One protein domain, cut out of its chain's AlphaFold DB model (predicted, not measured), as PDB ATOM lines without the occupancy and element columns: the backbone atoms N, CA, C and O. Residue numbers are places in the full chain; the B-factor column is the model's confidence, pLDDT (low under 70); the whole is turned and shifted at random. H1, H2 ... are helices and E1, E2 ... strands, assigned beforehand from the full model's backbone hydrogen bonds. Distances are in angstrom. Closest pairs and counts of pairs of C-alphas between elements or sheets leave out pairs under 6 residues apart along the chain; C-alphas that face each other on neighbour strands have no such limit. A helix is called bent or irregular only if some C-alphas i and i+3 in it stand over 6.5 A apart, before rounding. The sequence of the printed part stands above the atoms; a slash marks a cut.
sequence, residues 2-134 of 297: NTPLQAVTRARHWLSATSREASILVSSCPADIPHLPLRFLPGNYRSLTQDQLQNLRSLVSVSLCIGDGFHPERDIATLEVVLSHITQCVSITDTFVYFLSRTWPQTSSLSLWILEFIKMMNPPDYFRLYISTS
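AT A GLANCE: This is residues 2 to 134 of the 297 residues of an uncharacterized protein of Moniliophthora roreri (strain MCA 2997) (UniProt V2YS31). A twisted sheet of five strands has two long helices, H3 and H4, over one face, while residues 36 to 40 of the long link from E2 to H2 pass over the opposite face. H2 packs on H3 towards the E1 side, and the short H1 packs on H3 from outside. The printed part has 133 residues, with four named helices and five named strands in the order H1 E1 E2 H2 E3 H3 E4 H4 E5. The sheet is mixed, ordered E1 E2 E3 E4 E5, and the class is mixed, helices and strands. The whole is compact, with a radius of gyration of the C-alphas of 13.6 A, and rounded, spanning 35 by 33 by 31 A.

HOW THE PARTS SIT: The sheet holds E1, residues 11 to 15, E2, 21 to 26, E3, 61 to 66, E4, 94 to 101, and E5, 126 to 133. E1 and E2 form an antiparallel hairpin, with N 12 and O 25 at 2.8 A. The other neighbours are parallel: N 24 and O 63 of E2 and E3 are 2.8 A apart, N 64 and O 96 of E3 and E4 2.7 A, N 130 and O 97 of E4 and E5 2.7 A. Helices H2, residues 50 to 58, H3, 72 to 88, and H4, 104 to 120, make two layers with the sheet, helices on one face of it. H3 runs along the strands at a height over the sheet of 9.2 A, and H4 at 9.5 A. The units E2 H2 E3, E3 H3 E4 and E4 H4 E5 are strand-helix-strand units, parallel neighbour strands joined through a helix, each with a right-handed crossover. H2 touches H3 with residues 82 to 86 of H3 alone, the closest C-alphas being those of Leu 53 and His 85, 6.9 A. H3 and H4 are close but not clearly touching; the closest C-alphas, of Thr 87 and Ile 118, are 7.1 A apart. H1, residues 4 to 8, is not on the sheet but touches H3, closest at the C-alphas of Ala 7 and Thr 78, 4.5 A. Every O i to N i+4 pair is within hydrogen-bond range in H1, against 3 of 5 in H2, 11 of 13 in H3 and 12 of 13 in H4.

IN THESE COORDINATES: H1 begins at C-alpha 4 (15.717, 18.251, 12.913). H4 is 24.6 A long, E4 23.0 A, and H3 22.6 A. H3 is irregular, with C-alphas 74 and 77 7.1 A apart, and has a kink of 25 degrees near residue 79. E5, 22.9 A, ends at C-alpha 133 (2.524, 30.869, -9.056).

THE WHOLE: The C-alphas farthest apart, of Thr 18 and Pro 105, are 37.0 A apart. The printed part has no cut. The link from E2 to H2, 23 residues, is long; its residues 46 to 47 pair antiparallel with residues 12 to 13 of E1. Mean pLDDT of the printed part is 70.0, and 61 residues are under 70, among them 2 to 19 and 28 to 51.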
ATOM      1  N   ASN A   2      15.527  11.895   8.920       43.00
ATOM      2  CA  ASN A   2      16.376  13.092   8.941       43.00
ATOM      3  C   ASN A   2      16.231  13.748  10.316       43.00
ATOM      4  O   ASN A   2      15.112  13.935  10.790       43.00
ATOM      5  N   THR A   3      17.342  14.059  10.979       47.12
ATOM      6  CA  THR A   3      17.299  14.764  12.264       47.12
ATOM      7  C   THR A   3      16.846  16.216  12.045       47.12
ATOM      8  O   THR A   3      17.153  16.791  10.996       47.12
ATOM      9  N   PRO A   4      16.160  16.853  13.014       49.41
ATOM     10  CA  PRO A   4      15.717  18.251  12.913       49.41
ATOM     11  C   PRO A   4      16.832  19.226  12.495       49.41
ATOM     12  O   PRO A   4      16.583  20.173  11.755       49.41
ATOM     13  N   LEU A   5      18.086  18.946  12.877       46.66
ATOM     14  CA  LEU A   5      19.262  19.719  12.461       46.66
ATOM     15  C   LEU A   5      19.494  19.719  10.939       46.66
ATOM     16  O   LEU A   5      19.825  20.756  10.369       46.66
ATOM     17  N   GLN A   6      19.308  18.580  10.262       53.88
ATOM     18  CA  GLN A   6      19.479  18.492   8.806       53.88
ATOM     19  C   GLN A   6      18.378  19.256   8.063       53.88
ATOM     20  O   GLN A   6      18.637  19.849   7.015       53.88
ATOM     21  N   ALA A   7      17.166  19.301   8.624       52.31
ATOM     22  CA  ALA A   7      16.065  20.078   8.068       52.31
ATOM     23  C   ALA A   7      16.372  21.587   8.110       52.31
ATOM     24  O   ALA A   7      16.205  22.279   7.107       52.31
ATOM     25  N   VAL A   8      16.913  22.088   9.227       52.66
ATOM     26  CA  VAL A   8      17.272  23.507   9.409       52.66
ATOM     27  C   VAL A   8      18.363  23.967   8.431       52.66
ATOM     28  O   VAL A   8      18.245  25.053   7.869       52.66
ATOM     29  N   THR A   9      19.363  23.125   8.127       56.38
ATOM     30  CA  THR A   9      20.464  23.495   7.204       56.38
ATOM     31  C   THR A   9      20.036  23.810   5.764       56.38
ATOM     32  O   THR A   9      20.807  24.422   5.022       56.38
ATOM     33  N   ARG A  10      18.824  23.411   5.356       60.72
ATOM     34  CA  ARG A  10      18.274  23.683   4.015       60.72
ATOM     35  C   ARG A  10      17.522  25.005   3.918       60.72
ATOM     36  O   ARG A  10      17.382  25.533   2.816       60.72
ATOM     37  N   ALA A  11      17.056  25.547   5.042       56.50
ATOM     38  CA  ALA A  11      16.494  26.885   5.077       56.50
ATOM     39  C   ALA A  11      17.628  27.914   5.070       56.50
ATOM     40  O   ALA A  11      18.645  27.769   5.754       56.50
ATOM     41  N   ARG A  12      17.452  28.979   4.294       65.56
ATOM     42  CA  ARG A  12      18.309  30.160   4.316       65.56
ATOM     43  C   ARG A  12      17.557  31.321   4.947       65.56
ATOM     44  O   ARG A  12      16.335  31.342   4.971       65.56
ATOM     45  N   HIS A  13      18.274  32.300   5.463       66.25
ATOM     46  CA  HIS A  13      17.697  33.405   6.204       66.25
ATOM     47  C   HIS A  13      18.515  34.676   6.035       66.25
ATOM     48  O   HIS A  13      19.729  34.644   5.815       66.25
ATOM     49  N   TRP A  14      17.812  35.792   6.128       60.81
ATOM     50  CA  TRP A  14      18.328  37.136   6.043       60.81
ATOM     51  C   TRP A  14      17.661  37.995   7.124       60.81
ATOM     52  O   TRP A  14      16.436  38.063   7.198       60.81
ATOM     53  N   LEU A  15      18.472  38.642   7.962       57.25
ATOM     54  CA  LEU A  15      18.018  39.616   8.959       57.25
ATOM     55  C   LEU A  15      18.214  41.019   8.393       57.25
ATOM     56  O   LEU A  15      19.286  41.334   7.873       57.25
ATOM     57  N   SER A  16      17.170  41.838   8.483       51.16
ATOM     58  CA  SER A  16      17.151  43.219   7.997       51.16
ATOM     59  C   SER A  16      17.952  44.166   8.910       51.16
ATOM     60  O   SER A  16      18.262  43.850  10.058       51.16
ATOM     61  N   ALA A  17      18.290  45.354   8.383       41.16
ATOM     62  CA  ALA A  17      19.054  46.418   9.048       41.16
ATOM     63  C   ALA A  17      18.345  47.050  10.266       41.16
ATOM     64  O   ALA A  17      18.956  47.831  10.995       41.16
ATOM     65  N   THR A  18      17.082  46.699  10.515       53.81
ATOM     66  CA  THR A  18      16.418  46.944  11.799       53.81
ATOM     67  C   THR A  18      16.196  45.589  12.467       53.81
ATOM     68  O   THR A  18      15.607  44.686  11.884       53.81
ATOM     69  N   SER A  19      16.708  45.406  13.681       64.50
ATOM     70  CA  SER A  19      16.833  44.124  14.403       64.50
ATOM     71  C   SER A  19      15.528  43.360  14.706       64.50
ATOM     72  O   SER A  19      15.557  42.394  15.462       64.50
ATOM     73  N   ARG A  20      14.385  43.782  14.152       72.81
ATOM     74  CA  ARG A  20      13.039  43.275  14.457       72.81
ATOM     75  C   ARG A  20      12.338  42.588  13.283       72.81
ATOM     76  O   ARG A  20      11.219  42.111  13.458       72.81
ATOM     77  N   GLU A  21      12.968  42.517  12.113       75.81
ATOM     78  CA  GLU A  21      12.392  41.879  10.925       75.81
ATOM     79  C   GLU A  21      13.324  40.819  10.332       75.81
ATOM     80  O   GLU A  21      14.544  41.006  10.253       75.81
ATOM     81  N   ALA A  22      12.734  39.724   9.857       75.31
ATOM     82  CA  ALA A  22      13.457  38.649   9.187       75.31
ATOM     83  C   ALA A  22      12.793  38.206   7.885       75.31
ATOM     84  O   ALA A  22      11.567  38.120   7.790       75.31
ATOM     85  N   SER A  23      13.623  37.816   6.919       75.94
ATOM     86  CA  SER A  23      13.217  37.076   5.728       75.94
ATOM     87  C   SER A  23      13.838  35.680   5.750       75.94
ATOM     88  O   SER A  23      15.059  35.531   5.734       75.94
ATOM     89  N   ILE A  24      13.016  34.638   5.761       76.62
ATOM     90  CA  ILE A  24      13.435  33.236   5.675       76.62
ATOM     91  C   ILE A  24      13.105  32.733   4.270       76.62
ATOM     92  O   ILE A  24      12.035  33.006   3.744       76.62
ATOM     93  N   LEU A  25      14.016  31.990   3.660       72.56
ATOM     94  CA  LEU A  25      13.839  31.307   2.388       72.56
ATOM     95  C   LEU A  25      13.950  29.797   2.615       72.56
ATOM     96  O   LEU A  25      14.981  29.304   3.068       72.56
ATOM     97  N   VAL A  26      12.911  29.051   2.266       75.19
ATOM     98  CA  VAL A  26      12.910  27.587   2.240       75.19
ATOM     99  C   VAL A  26      13.031  27.132   0.787       75.19
ATOM    100  O   VAL A  26      12.269  27.568  -0.077       75.19
ATOM    101  N   SER A  27      13.994  26.242   0.530       76.06
ATOM    102  CA  SER A  27      14.399  25.798  -0.813       76.06
ATOM    103  C   SER A  27      15.040  26.924  -1.656       76.06
ATOM    104  O   SER A  27      15.734  27.795  -1.123       76.06
ATOM    105  N   SER A  28      14.901  26.879  -2.981       66.19
ATOM    106  CA  SER A  28      15.507  27.805  -3.942       66.19
ATOM    107  C   SER A  28      14.524  28.873  -4.423       66.19
ATOM    108  O   SER A  28      13.491  28.569  -5.014       66.19
ATOM    109  N   CYS A  29      14.873  30.148  -4.244       59.47
ATOM    110  CA  CYS A  29      14.131  31.248  -4.858       59.47
ATOM    111  C   CYS A  29      14.521  31.372  -6.344       59.47
ATOM    112  O   CYS A  29      15.723  31.421  -6.630       59.47
ATOM    113  N   PRO A  30      13.574  31.427  -7.297       55.66
ATOM    114  CA  PRO A  30      13.879  31.802  -8.675       55.66
ATOM    115  C   PRO A  30      14.477  33.212  -8.730       55.66
ATOM    116  O   PRO A  30      14.032  34.103  -8.009       55.66
ATOM    117  N   ALA A  31      15.461  33.419  -9.606       55.03
ATOM    118  CA  ALA A  31      16.095  34.724  -9.795       55.03
ATOM    119  C   ALA A  31      15.142  35.782 -10.398       55.03
ATOM    120  O   ALA A  31      15.370  36.972 -10.208       55.03
ATOM    121  N   ASP A  32      14.049  35.353 -11.047       53.47
ATOM    122  CA  ASP A  32      13.274  36.183 -11.977       53.47
ATOM    123  C   ASP A  32      11.764  36.215 -11.669       53.47
ATOM    124  O   ASP A  32      10.938  35.951 -12.543       53.47
ATOM    125  N   ILE A  33      11.361  36.520 -10.430       55.16
ATOM    126  CA  ILE A  33       9.935  36.765 -10.136       55.16
ATOM    127  C   ILE A  33       9.683  38.269  -9.996       55.16
ATOM    128  O   ILE A  33      10.100  38.858  -8.996       55.16
ATOM    129  N   PRO A  34       8.947  38.894 -10.937       52.16
ATOM    130  CA  PRO A  34       8.765  40.349 -11.009       52.16
ATOM    131  C   PRO A  34       7.966  40.961  -9.842       52.16
ATOM    132  O   PRO A  34       7.806  42.177  -9.775       52.16
ATOM    133  N   HIS A  35       7.469  40.143  -8.911       56.41
ATOM    134  CA  HIS A  35       6.620  40.570  -7.792       56.41
ATOM    135  C   HIS A  35       7.142  40.141  -6.417       56.41
ATOM    136  O   HIS A  35       6.438  40.305  -5.419       56.41
ATOM    137  N   LEU A  36       8.356  39.586  -6.333       59.81
ATOM    138  CA  LEU A  36       8.964  39.328  -5.033       59.81
ATOM    139  C   LEU A  36       9.283  40.666  -4.348       59.81
ATOM    140  O   LEU A  36       9.919  41.526  -4.960       59.81
ATOM    141  N   PRO A  37       8.880  40.861  -3.078       62.84
ATOM    142  CA  PRO A  37       9.339  42.006  -2.303       62.84
ATOM    143  C   PRO A  37      10.867  42.129  -2.372       62.84
ATOM    144  O   PRO A  37      11.557  41.120  -2.250       62.84
ATOM    145  N   LEU A  38      11.401  43.352  -2.492       63.72
ATOM    146  CA  LEU A  38      12.848  43.610  -2.632       63.72
ATOM    147  C   LEU A  38      13.704  42.918  -1.548       63.72
ATOM    148  O   LEU A  38      14.852  42.559  -1.792       63.72
ATOM    149  N   ARG A  39      13.126  42.657  -0.367       60.25
ATOM    150  CA  ARG A  39      13.741  41.881   0.727       60.25
ATOM    151  C   ARG A  39      14.057  40.413   0.393       60.25
ATOM    152  O   ARG A  39      14.780  39.766   1.147       60.25
ATOM    153  N   PHE A  40      13.526  39.873  -0.702       60.16
ATOM    154  CA  PHE A  40      13.794  38.516  -1.187       60.16
ATOM    155  C   PHE A  40      14.817  38.442  -2.319       60.16
ATOM    156  O   PHE A  40      15.103  37.346  -2.800       60.16
ATOM    157  N   LEU A  41      15.407  39.576  -2.715       60.84
ATOM    158  CA  LEU A  41      16.425  39.587  -3.757       60.84
ATOM    159  C   LEU A  41      17.650  38.745  -3.348       60.84
ATOM    160  O   LEU A  41      18.118  38.827  -2.204       60.84
ATOM    161  N   PRO A  42      18.179  37.914  -4.263       53.75
ATOM    162  CA  PRO A  42      19.346  37.086  -3.994       53.75
ATOM    163  C   PRO A  42      20.575  37.964  -3.714       53.75
ATOM    164  O   PRO A  42      20.844  38.921  -4.432       53.75
ATOM    165  N   GLY A  43      21.335  37.635  -2.664       56.59
ATOM    166  CA  GLY A  43      22.604  38.318  -2.374       56.59
ATOM    167  C   GLY A  43      23.104  38.202  -0.934       56.59
ATOM    168  O   GLY A  43      24.309  38.159  -0.725       56.59
ATOM    169  N   ASN A  44      22.208  38.076   0.055       60.94
ATOM    170  CA  ASN A  44      22.587  38.139   1.482       60.94
ATOM    171  C   ASN A  44      22.058  36.985   2.356       60.94
ATOM    172  O   ASN A  44      22.174  37.025   3.582       60.94
ATOM    173  N   TYR A  45      21.481  35.952   1.746       67.50
ATOM    174  CA  TYR A  45      20.930  34.803   2.463       67.50
ATOM    175  C   TYR A  45      22.039  33.895   3.008       67.50
ATOM    176  O   TYR A  45      22.902  33.441   2.256       67.50
ATOM    177  N   ARG A  46      21.991  33.581   4.306       67.56
ATOM    178  CA  ARG A  46      22.879  32.609   4.970       67.56
ATOM    179  C   ARG A  46      22.082  31.377   5.378       67.56
ATOM    180  O   ARG A  46      20.889  31.493   5.623       67.56
ATOM    181  N   SER A  47      22.709  30.206   5.457       69.19
ATOM    182  CA  SER A  47      22.038  29.030   6.026       69.19
ATOM    183  C   SER A  47      21.604  29.324   7.458       69.19
ATOM    184  O   SER A  47      22.375  29.888   8.236       69.19
ATOM    185  N   LEU A  48      20.369  28.953   7.779       67.25
ATOM    186  CA  LEU A  48      19.810  29.130   9.107       67.25
ATOM    187  C   LEU A  48      20.478  28.135  10.069       67.25
ATOM    188  O   LEU A  48      20.633  26.959   9.737       67.25
ATOM    189  N   THR A  49      20.881  28.590  11.254       69.75
ATOM    190  CA  THR A  49      21.313  27.715  12.357       69.75
ATOM    191  C   THR A  49      20.229  27.614  13.426       69.75
ATOM    192  O   THR A  49      19.327  28.451  13.503       69.75
ATOM    193  N   GLN A  50      20.315  26.598  14.286       69.19
ATOM    194  CA  GLN A  50      19.379  26.446  15.403       69.19
ATOM    195  C   GLN A  50      19.438  27.642  16.372       69.19
ATOM    196  O   GLN A  50      18.400  28.112  16.829       69.19
ATOM    197  N   ASP A  51      20.623  28.211  16.600       69.62
ATOM    198  CA  ASP A  51      20.786  29.416  17.425       69.62
ATOM    199  C   ASP A  51      20.124  30.646  16.781       69.62
ATOM    200  O   ASP A  51      19.517  31.474  17.458       69.62
ATOM    201  N   GLN A  52      20.174  30.761  15.449       70.94
ATOM    202  CA  GLN A  52      19.499  31.841  14.722       70.94
ATOM    203  C   GLN A  52      17.972  31.710  14.768       70.94
ATOM    204  O   GLN A  52      17.294  32.730  14.861       70.94
ATOM    205  N   LEU A  53      17.436  30.483  14.762       66.31
ATOM    206  CA  LEU A  53      16.012  30.220  15.012       66.31
ATOM    207  C   LEU A  53      15.587  30.660  16.418       66.31
ATOM    208  O   LEU A  53      14.511  31.224  16.592       66.31
ATOM    209  N   GLN A  54      16.433  30.446  17.427       69.06
ATOM    210  CA  GLN A  54      16.146  30.891  18.795       69.06
ATOM    211  C   GLN A  54      16.188  32.421  18.934       69.06
ATOM    212  O   GLN A  54      15.415  32.991  19.707       69.06
ATOM    213  N   ASN A  55      17.024  33.096  18.142       65.00
ATOM    214  CA  ASN A  55      17.114  34.558  18.109       65.00
ATOM    215  C   ASN A  55      15.911  35.244  17.431       65.00
ATOM    216  O   ASN A  55      15.759  36.462  17.563       65.00
ATOM    217  N   LEU A  56      15.009  34.482  16.789       66.19
ATOM    218  CA  LEU A  56      13.749  35.008  16.244       66.19
ATOM    219  C   LEU A  56      12.834  35.608  17.330       66.19
ATOM    220  O   LEU A  56      11.972  36.415  17.009       66.19
ATOM    221  N   ARG A  57      13.072  35.302  18.617       67.00
ATOM    222  CA  ARG A  57      12.322  35.827  19.779       67.00
ATOM    223  C   ARG A  57      12.207  37.351  19.855       67.00
ATOM    224  O   ARG A  57      11.300  37.857  20.508       67.00
ATOM    225  N   SER A  58      13.118  38.085  19.226       69.75
ATOM    226  CA  SER A  58      13.114  39.557  19.222       69.75
ATOM    227  C   SER A  58      12.375  40.180  18.032       69.75
ATOM    228  O   SER A  58      12.235  41.403  17.969       69.75
ATOM    229  N   LEU A  59      11.909  39.355  17.092       72.69
ATOM    230  CA  LEU A  59      11.274  39.807  15.865       72.69
ATOM    231  C   LEU A  59       9.803  40.128  16.086       72.69
ATOM    232  O   LEU A  59       9.120  39.452  16.845       72.69
ATOM    233  N   VAL A  60       9.324  41.135  15.365       73.81
ATOM    234  CA  VAL A  60       7.902  41.501  15.319       73.81
ATOM    235  C   VAL A  60       7.247  41.100  14.003       73.81
ATOM    236  O   VAL A  60       6.035  40.927  13.942       73.81
ATOM    237  N   SER A  61       8.050  40.899  12.956       78.44
ATOM    238  CA  SER A  61       7.565  40.523  11.633       78.44
ATOM    239  C   SER A  61       8.509  39.540  10.951       78.44
ATOM    240  O   SER A  61       9.733  39.711  10.964       78.44
ATOM    241  N   VAL A  62       7.937  38.501  10.340       78.12
ATOM    242  CA  VAL A  62       8.684  37.491   9.585       78.12
ATOM    243  C   VAL A  62       8.081  37.307   8.205       78.12
ATOM    244  O   VAL A  62       6.874  37.163   8.035       78.12
ATOM    245  N   SER A  63       8.941  37.275   7.192       78.44
ATOM    246  CA  SER A  63       8.568  36.934   5.825       78.44
ATOM    247  C   SER A  63       9.209  35.612   5.418       78.44
ATOM    248  O   SER A  63      10.425  35.506   5.357       78.44
ATOM    249  N   LEU A  64       8.410  34.598   5.121       81.38
ATOM    250  CA  LEU A  64       8.856  33.277   4.702       81.38
ATOM    251  C   LEU A  64       8.608  33.100   3.206       81.38
ATOM    252  O   LEU A  64       7.466  33.075   2.786       81.38
ATOM    253  N   CYS A  65       9.642  32.930   2.399       79.38
ATOM    254  CA  CYS A  65       9.515  32.548   0.999       79.38
ATOM    255  C   CYS A  65       9.742  31.045   0.851       79.38
ATOM    256  O   CYS A  65      10.731  30.511   1.345       79.38
ATOM    257  N   ILE A  66       8.850  30.366   0.146       80.19
ATOM    258  CA  ILE A  66       8.965  28.968  -0.242       80.19
ATOM    259  C   ILE A  66       9.114  28.963  -1.757       80.19
ATOM    260  O   ILE A  66       8.234  29.424  -2.481       80.19
ATOM    261  N   GLY A  67      10.276  28.521  -2.215       74.25
ATOM    262  CA  GLY A  67      10.656  28.613  -3.615       74.25
ATOM    263  C   GLY A  67      10.074  27.526  -4.520       74.25
ATOM    264  O   GLY A  67       9.608  26.489  -4.056       74.25
ATOM    265  N   ASP A  68      10.208  27.735  -5.830       70.31
ATOM    266  CA  ASP A  68       9.720  26.843  -6.896       70.31
ATOM    267  C   ASP A  68      10.362  25.443  -6.883       70.31
ATOM    268  O   ASP A  68       9.808  24.480  -7.401       70.31
ATOM    269  N   GLY A  69      11.520  25.300  -6.235       69.88
ATOM    270  CA  GLY A  69      12.163  24.009  -5.985       69.88
ATOM    271  C   GLY A  69      11.646  23.264  -4.749       69.88
ATOM    272  O   GLY A  69      12.348  22.380  -4.259       69.88
ATOM    273  N   PHE A  70      10.505  23.647  -4.166       77.06
ATOM    274  CA  PHE A  70       9.969  22.980  -2.978       77.06
ATOM    275  C   PHE A  70       9.493  21.560  -3.303       77.06
ATOM    276  O   PHE A  70       8.576  21.353  -4.098       77.06
ATOM    277  N   HIS A  71      10.083  20.572  -2.636       77.88
ATOM    278  CA  HIS A  71       9.686  19.174  -2.729       77.88
ATOM    279  C   HIS A  71       9.041  18.736  -1.408       77.88
ATOM    280  O   HIS A  71       9.768  18.577  -0.424       77.88
ATOM    281  N   PRO A  72       7.718  18.469  -1.361       80.00
ATOM    282  CA  PRO A  72       7.023  18.123  -0.117       80.00
ATOM    283  C   PRO A  72       7.700  16.996   0.674       80.00
ATOM    284  O   PRO A  72       7.941  17.137   1.864       80.00
ATOM    285  N   GLU A  73       8.128  15.923   0.007       79.62
ATOM    286  CA  GLU A  73       8.808  14.784   0.648       79.62
ATOM    287  C   GLU A  73      10.125  15.149   1.354       79.62
ATOM    288  O   GLU A  73      10.581  14.437   2.249       79.62
ATOM    289  N   ARG A  74      10.778  16.233   0.924       77.81
ATOM    290  CA  ARG A  74      12.125  16.619   1.363       77.81
ATOM    291  C   ARG A  74      12.135  17.849   2.258       77.81
ATOM    292  O   ARG A  74      13.011  17.939   3.117       77.81
ATOM    293  N   ASP A  75      11.204  18.769   2.032       80.25
ATOM    294  CA  ASP A  75      11.254  20.130   2.560       80.25
ATOM    295  C   ASP A  75      10.117  20.425   3.551       80.25
ATOM    296  O   ASP A  75      10.199  21.414   4.280       80.25
ATOM    297  N   ILE A  76       9.094  19.559   3.651       84.81
ATOM    298  CA  ILE A  76       7.982  19.753   4.597       84.81
ATOM    299  C   ILE A  76       8.468  19.785   6.048       84.81
ATOM    300  O   ILE A  76       8.086  20.678   6.789       84.81
ATOM    301  N   ALA A  77       9.407  18.911   6.427       82.44
ATOM    302  CA  ALA A  77       9.971  18.896   7.778       82.44
ATOM    303  C   ALA A  77      10.735  20.195   8.099       82.44
ATOM    304  O   ALA A  77      10.687  20.695   9.221       82.44
ATOM    305  N   THR A  78      11.428  20.778   7.113       81.50
ATOM    306  CA  THR A  78      12.069  22.094   7.270       81.50
ATOM    307  C   THR A  78      11.019  23.180   7.472       81.50
ATOM    308  O   THR A  78      11.171  24.024   8.354       81.50
ATOM    309  N   LEU A  79       9.949  23.146   6.676       84.06
ATOM    310  CA  LEU A  79       8.849  24.095   6.763       84.06
ATOM    311  C   LEU A  79       8.119  24.007   8.113       84.06
ATOM    312  O   LEU A  79       7.902  25.040   8.738       84.06
ATOM    313  N   GLU A  80       7.817  22.801   8.598       85.69
ATOM    314  CA  GLU A  80       7.219  22.550   9.917       85.69
ATOM    315  C   GLU A  80       8.063  23.146  11.039       85.69
ATOM    316  O   GLU A  80       7.537  23.841  11.908       85.69
ATOM    317  N   VAL A  81       9.381  22.920  11.019       82.62
ATOM    318  CA  VAL A  81      10.292  23.468  12.031       82.62
ATOM    319  C   VAL A  81      10.272  24.995  12.004       82.62
ATOM    320  O   VAL A  81      10.148  25.616  13.060       82.62
ATOM    321  N   VAL A  82      10.363  25.610  10.821       80.94
ATOM    322  CA  VAL A  82      10.346  27.075  10.678       80.94
ATOM    323  C   VAL A  82       9.011  27.657  11.149       80.94
ATOM    324  O   VAL A  82       9.005  28.568  11.975       80.94
ATOM    325  N   LEU A  83       7.883  27.113  10.686       83.69
ATOM    326  CA  LEU A  83       6.548  27.573  11.078       83.69
ATOM    327  C   LEU A  83       6.286  27.369  12.575       83.69
ATOM    328  O   LEU A  83       5.710  28.251  13.206       83.69
ATOM    329  N   SER A  84       6.750  26.261  13.165       83.50
ATOM    330  CA  SER A  84       6.655  26.023  14.614       83.50
ATOM    331  C   SER A  84       7.386  27.100  15.408       83.50
ATOM    332  O   SER A  84       6.862  27.600  16.396       83.50
ATOM    333  N   HIS A  85       8.586  27.495  14.973       79.19
ATOM    334  CA  HIS A  85       9.332  28.555  15.651       79.19
ATOM    335  C   HIS A  85       8.650  29.915  15.505       79.19
ATOM    336  O   HIS A  85       8.599  30.663  16.475       79.19
ATOM    337  N   ILE A  86       8.113  30.227  14.320       78.38
ATOM    338  CA  ILE A  86       7.385  31.481  14.084       78.38
ATOM    339  C   ILE A  86       6.141  31.556  14.982       78.38
ATOM    340  O   ILE A  86       5.950  32.541  15.683       78.38
ATOM    341  N   THR A  87       5.329  30.498  15.010       78.56
ATOM    342  CA  THR A  87       4.072  30.446  15.782       78.56
ATOM    343  C   THR A  87       4.285  30.419  17.299       78.56
ATOM    344  O   THR A  87       3.515  31.014  18.043       78.56
ATOM    345  N   GLN A  88       5.370  29.808  17.788       77.81
ATOM    346  CA  GLN A  88       5.727  29.828  19.216       77.81
ATOM    347  C   GLN A  88       6.300  31.175  19.686       77.81
ATOM    348  O   GLN A  88       6.482  31.395  20.888       77.81
ATOM    349  N   CYS A  89       6.630  32.071  18.760       73.94
ATOM    350  CA  CYS A  89       7.272  33.336  19.055       73.94
ATOM    351  C   CYS A  89       6.229  34.441  19.260       73.94
ATOM    352  O   CYS A  89       5.829  35.117  18.319       73.94
ATOM    353  N   VAL A  90       5.832  34.659  20.517       71.69
ATOM    354  CA  VAL A  90       4.776  35.620  20.913       71.69
ATOM    355  C   VAL A  90       4.999  37.068  20.467       71.69
ATOM    356  O   VAL A  90       4.064  37.858  20.465       71.69
ATOM    357  N   SER A  91       6.232  37.447  20.140       73.12
ATOM    358  CA  SER A  91       6.572  38.789  19.668       73.12
ATOM    359  C   SER A  91       6.237  39.009  18.197       73.12
ATOM    360  O   SER A  91       6.082  40.164  17.803       73.12
ATOM    361  N   ILE A  92       6.101  37.942  17.401       72.38
ATOM    362  CA  ILE A  92       5.777  38.040  15.980       72.38
ATOM    363  C   ILE A  92       4.285  38.323  15.850       72.38
ATOM    364  O   ILE A  92       3.446  37.437  16.003       72.38
ATOM    365  N   THR A  93       3.965  39.573  15.535       72.81
ATOM    366  CA  THR A  93       2.595  40.002  15.257       72.81
ATOM    367  C   THR A  93       2.213  39.725  13.815       72.81
ATOM    368  O   THR A  93       1.053  39.426  13.560       72.81
ATOM    369  N   ASP A  94       3.182  39.768  12.892       74.06
ATOM    370  CA  ASP A  94       2.934  39.676  11.456       74.06
ATOM    371  C   ASP A  94       3.782  38.590  10.791       74.06
ATOM    372  O   ASP A  94       5.014  38.614  10.814       74.06
ATOM    373  N   THR A  95       3.126  37.636  10.134       79.06
ATOM    374  CA  THR A  95       3.813  36.613   9.335       79.06
ATOM    375  C   THR A  95       3.345  36.650   7.889       79.06
ATOM    376  O   THR A  95       2.154  36.513   7.619       79.06
ATOM    377  N   PHE A  96       4.290  36.786   6.957       77.50
ATOM    378  CA  PHE A  96       4.040  36.814   5.517       77.50
ATOM    379  C   PHE A  96       4.658  35.598   4.842       77.50
ATOM    380  O   PHE A  96       5.876  35.536   4.696       77.50
ATOM    381  N   VAL A  97       3.854  34.643   4.392       79.19
ATOM    382  CA  VAL A  97       4.365  33.494   3.629       79.19
ATOM    383  C   VAL A  97       4.202  33.776   2.142       79.19
ATOM    384  O   VAL A  97       3.125  34.169   1.732       79.19
ATOM    385  N   TYR A  98       5.246  33.585   1.345       76.44
ATOM    386  CA  TYR A  98       5.274  33.714  -0.106       76.44
ATOM    387  C   TYR A  98       5.543  32.336  -0.690       76.44
ATOM    388  O   TYR A  98       6.670  31.858  -0.614       76.44
ATOM    389  N   PHE A  99       4.531  31.682  -1.248       75.81
ATOM    390  CA  PHE A  99       4.734  30.413  -1.946       75.81
ATOM    391  C   PHE A  99       4.864  30.643  -3.446       75.81
ATOM    392  O   PHE A  99       3.979  31.247  -4.054       75.81
ATOM    393  N   LEU A 100       5.960  30.148  -4.018       72.62
ATOM    394  CA  LEU A 100       6.289  30.226  -5.431       72.62
ATOM    395  C   LEU A 100       6.309  28.820  -6.005       72.62
ATOM    396  O   LEU A 100       7.065  27.975  -5.544       72.62
ATOM    397  N   SER A 101       5.502  28.565  -7.028       69.19
ATOM    398  CA  SER A 101       5.530  27.284  -7.733       69.19
ATOM    399  C   SER A 101       5.091  27.438  -9.179       69.19
ATOM    400  O   SER A 101       4.245  28.272  -9.506       69.19
ATOM    401  N   ARG A 102       5.642  26.591 -10.046       63.81
ATOM    402  CA  ARG A 102       5.185  26.400 -11.425       63.81
ATOM    403  C   ARG A 102       3.865  25.651 -11.537       63.81
ATOM    404  O   ARG A 102       3.228  25.740 -12.582       63.81
ATOM    405  N   THR A 103       3.456  24.889 -10.518       66.19
ATOM    406  CA  THR A 103       2.262  24.037 -10.620       66.19
ATOM    407  C   THR A 103       1.215  24.382  -9.564       66.19
ATOM    408  O   THR A 103       1.412  24.257  -8.354       66.19
ATOM    409  N   TRP A 104       0.045  24.810 -10.042       61.88
ATOM    410  CA  TRP A 104      -1.085  25.184  -9.193       61.88
ATOM    411  C   TRP A 104      -1.613  24.047  -8.288       61.88
ATOM    412  O   TRP A 104      -1.866  24.307  -7.112       61.88
ATOM    413  N   PRO A 105      -1.729  22.776  -8.734       64.31
ATOM    414  CA  PRO A 105      -2.240  21.708  -7.866       64.31
ATOM    415  C   PRO A 105      -1.370  21.454  -6.625       64.31
ATOM    416  O   PRO A 105      -1.895  21.226  -5.538       64.31
ATOM    417  N   GLN A 106      -0.042  21.547  -6.756       66.00
ATOM    418  CA  GLN A 106       0.873  21.435  -5.610       66.00
ATOM    419  C   GLN A 106       0.733  22.634  -4.666       66.00
ATOM    420  O   GLN A 106       0.790  22.488  -3.445       66.00
ATOM    421  N   THR A 107       0.491  23.809  -5.246       69.69
ATOM    422  CA  THR A 107       0.303  25.070  -4.534       69.69
ATOM    423  C   THR A 107      -0.929  25.049  -3.632       69.69
ATOM    424  O   THR A 107      -0.838  25.421  -2.462       69.69
ATOM    425  N   SER A 108      -2.069  24.577  -4.142       68.69
ATOM    426  CA  SER A 108      -3.332  24.531  -3.393       68.69
ATOM    427  C   SER A 108      -3.241  23.625  -2.159       68.69
ATOM    428  O   SER A 108      -3.474  24.073  -1.034       68.69
ATOM    429  N   SER A 109      -2.808  22.373  -2.344       76.31
ATOM    430  CA  SER A 109      -2.710  21.395  -1.252       76.31
ATOM    431  C   SER A 109      -1.755  21.846  -0.149       76.31
ATOM    432  O   SER A 109      -2.065  21.708   1.034       76.31
ATOM    433  N   LEU A 110      -0.609  22.430  -0.516       77.62
ATOM    434  CA  LEU A 110       0.336  22.947   0.469       77.62
ATOM    435  C   LEU A 110      -0.212  24.182   1.192       77.62
ATOM    436  O   LEU A 110       0.005  24.324   2.387       77.62
ATOM    437  N   SER A 111      -0.950  25.053   0.502       76.62
ATOM    438  CA  SER A 111      -1.559  26.242   1.111       76.62
ATOM    439  C   SER A 111      -2.588  25.876   2.178       76.62
ATOM    440  O   SER A 111      -2.580  26.449   3.269       76.62
ATOM    441  N   LEU A 112      -3.435  24.882   1.888       78.75
ATOM    442  CA  LEU A 112      -4.369  24.320   2.862       78.75
ATOM    443  C   LEU A 112      -3.622  23.682   4.037       78.75
ATOM    444  O   LEU A 112      -3.970  23.939   5.186       78.75
ATOM    445  N   TRP A 113      -2.558  22.922   3.763       84.69
ATOM    446  CA  TRP A 113      -1.733  22.329   4.813       84.69
ATOM    447  C   TRP A 113      -1.068  23.388   5.709       84.69
ATOM    448  O   TRP A 113      -1.147  23.265   6.927       84.69
ATOM    449  N   ILE A 114      -0.481  24.456   5.146       82.44
ATOM    450  CA  ILE A 114       0.131  25.559   5.915       82.44
ATOM    451  C   ILE A 114      -0.919  26.217   6.813       82.44
ATOM    452  O   ILE A 114      -0.656  26.485   7.985       82.44
ATOM    453  N   LEU A 115      -2.115  26.472   6.277       80.19
ATOM    454  CA  LEU A 115      -3.198  27.084   7.037       80.19
ATOM    455  C   LEU A 115      -3.645  26.192   8.205       80.19
ATOM    456  O   LEU A 115      -3.789  26.685   9.323       80.19
ATOM    457  N   GLU A 116      -3.855  24.898   7.964       84.12
ATOM    458  CA  GLU A 116      -4.211  23.933   9.010       84.12
ATOM    459  C   GLU A 116      -3.099  23.806  10.058       84.12
ATOM    460  O   GLU A 116      -3.372  23.853  11.257       84.12
ATOM    461  N   PHE A 117      -1.837  23.749   9.624       85.12
ATOM    462  CA  PHE A 117      -0.678  23.713  10.513       85.12
ATOM    463  C   PHE A 117      -0.652  24.918  11.463       85.12
ATOM    464  O   PHE A 117      -0.504  24.762  12.672       85.12
ATOM    465  N   ILE A 118      -0.855  26.126  10.936       80.94
ATOM    466  CA  ILE A 118      -0.807  27.360  11.731       80.94
ATOM    467  C   ILE A 118      -1.993  27.473  12.682       80.94
ATOM    468  O   ILE A 118      -1.814  27.885  13.827       80.94
ATOM    469  N   LYS A 119      -3.192  27.063  12.253       78.44
ATOM    470  CA  LYS A 119      -4.366  27.012  13.138       78.44
ATOM    471  C   LYS A 119      -4.132  26.115  14.355       78.44
ATOM    472  O   LYS A 119      -4.635  26.430  15.428       78.44
ATOM    473  N   MET A 120      -3.381  25.021  14.203       80.12
ATOM    474  CA  MET A 120      -3.074  24.099  15.302       80.12
ATOM    475  C   MET A 120      -2.010  24.630  16.276       80.12
ATOM    476  O   MET A 120      -1.963  24.179  17.417       80.12
ATOM    477  N   MET A 121      -1.158  25.572  15.858       73.94
ATOM    478  CA  MET A 121       0.097  25.901  16.552       73.94
ATOM    479  C   MET A 121       0.066  27.195  17.384       73.94
ATOM    480  O   MET A 121       1.121  27.750  17.666       73.94
ATOM    481  N   ASN A 122      -1.115  27.640  17.832       71.50
ATOM    482  CA  ASN A 122      -1.374  29.001  18.332       71.50
ATOM    483  C   ASN A 122      -1.067  30.043  17.245       71.50
ATOM    484  O   ASN A 122       0.069  30.502  17.120       71.50
ATOM    485  N   PRO A 123      -2.060  30.402  16.416       69.56
ATOM    486  CA  PRO A 123      -1.818  31.320  15.319       69.56
ATOM    487  C   PRO A 123      -1.402  32.702  15.844       69.56
ATOM    488  O   PRO A 123      -1.929  33.137  16.871       69.56
ATOM    489  N   PRO A 124      -0.503  33.412  15.140       69.69
ATOM    490  CA  PRO A 124      -0.232  34.808  15.455       69.69
ATOM    491  C   PRO A 124      -1.506  35.639  15.246       69.69
ATOM    492  O   PRO A 124      -2.399  35.251  14.483       69.69
ATOM    493  N   ASP A 125      -1.573  36.802  15.895       71.31
ATOM    494  CA  ASP A 125      -2.722  37.712  15.793       71.31
ATOM    495  C   ASP A 125      -3.028  38.100  14.341       71.31
ATOM    496  O   ASP A 125      -4.200  38.269  13.977       71.31
ATOM    497  N   TYR A 126      -1.978  38.196  13.515       77.38
ATOM    498  CA  TYR A 126      -2.062  38.451  12.087       77.38
ATOM    499  C   TYR A 126      -1.131  37.525  11.283       77.38
ATOM    500  O   TYR A 126       0.099  37.547  11.377       77.38
ATOM    501  N   PHE A 127      -1.734  36.709  10.422       80.75
ATOM    502  CA  PHE A 127      -1.027  35.847   9.483       80.75
ATOM    503  C   PHE A 127      -1.533  36.084   8.065       80.75
ATOM    504  O   PHE A 127      -2.730  35.991   7.797       80.75
ATOM    505  N   ARG A 128      -0.607  36.328   7.139       79.94
ATOM    506  CA  ARG A 128      -0.892  36.520   5.720       79.94
ATOM    507  C   ARG A 128      -0.095  35.519   4.891       79.94
ATOM    508  O   ARG A 128       1.115  35.644   4.726       79.94
ATOM    509  N   LEU A 129      -0.775  34.541   4.314       80.75
ATOM    510  CA  LEU A 129      -0.208  33.662   3.298       80.75
ATOM    511  C   LEU A 129      -0.525  34.240   1.923       80.75
ATOM    512  O   LEU A 129      -1.670  34.276   1.481       80.75
ATOM    513  N   TYR A 130       0.521  34.708   1.266       78.12
ATOM    514  CA  TYR A 130       0.535  35.102  -0.122       78.12
ATOM    515  C   TYR A 130       1.058  33.956  -0.982       78.12
ATOM    516  O   TYR A 130       2.142  33.408  -0.790       78.12
ATOM    517  N   ILE A 131       0.285  33.599  -1.982       73.94
ATOM    518  CA  ILE A 131       0.601  32.527  -2.903       73.94
ATOM    519  C   ILE A 131       0.660  33.159  -4.280       73.94
ATOM    520  O   ILE A 131      -0.300  33.794  -4.717       73.94
ATOM    521  N   SER A 132       1.788  32.986  -4.956       71.31
ATOM    522  CA  SER A 132       1.949  33.408  -6.338       71.31
ATOM    523  C   SER A 132       2.563  32.271  -7.114       71.31
ATOM    524  O   SER A 132       3.711  31.904  -6.876       71.31
ATOM    525  N   THR A 133       1.846  31.734  -8.091       67.06
ATOM    526  CA  THR A 133       2.524  30.869  -9.056       67.06
ATOM    527  C   THR A 133       3.362  31.705 -10.013       67.06
ATOM    528  O   THR A 133       3.142  32.908 -10.173       67.06
ATOM    529  N   SER A 134       4.322  31.067 -10.689       56.59
ATOM    530  CA  SER A 134       5.079  31.686 -11.789       56.59
ATOM    531  C   SER A 134       4.182  32.166 -12.942       56.59
ATOM    532  O   SER A 134       4.644  32.860 -13.841       56.59
TER     533      SER A 134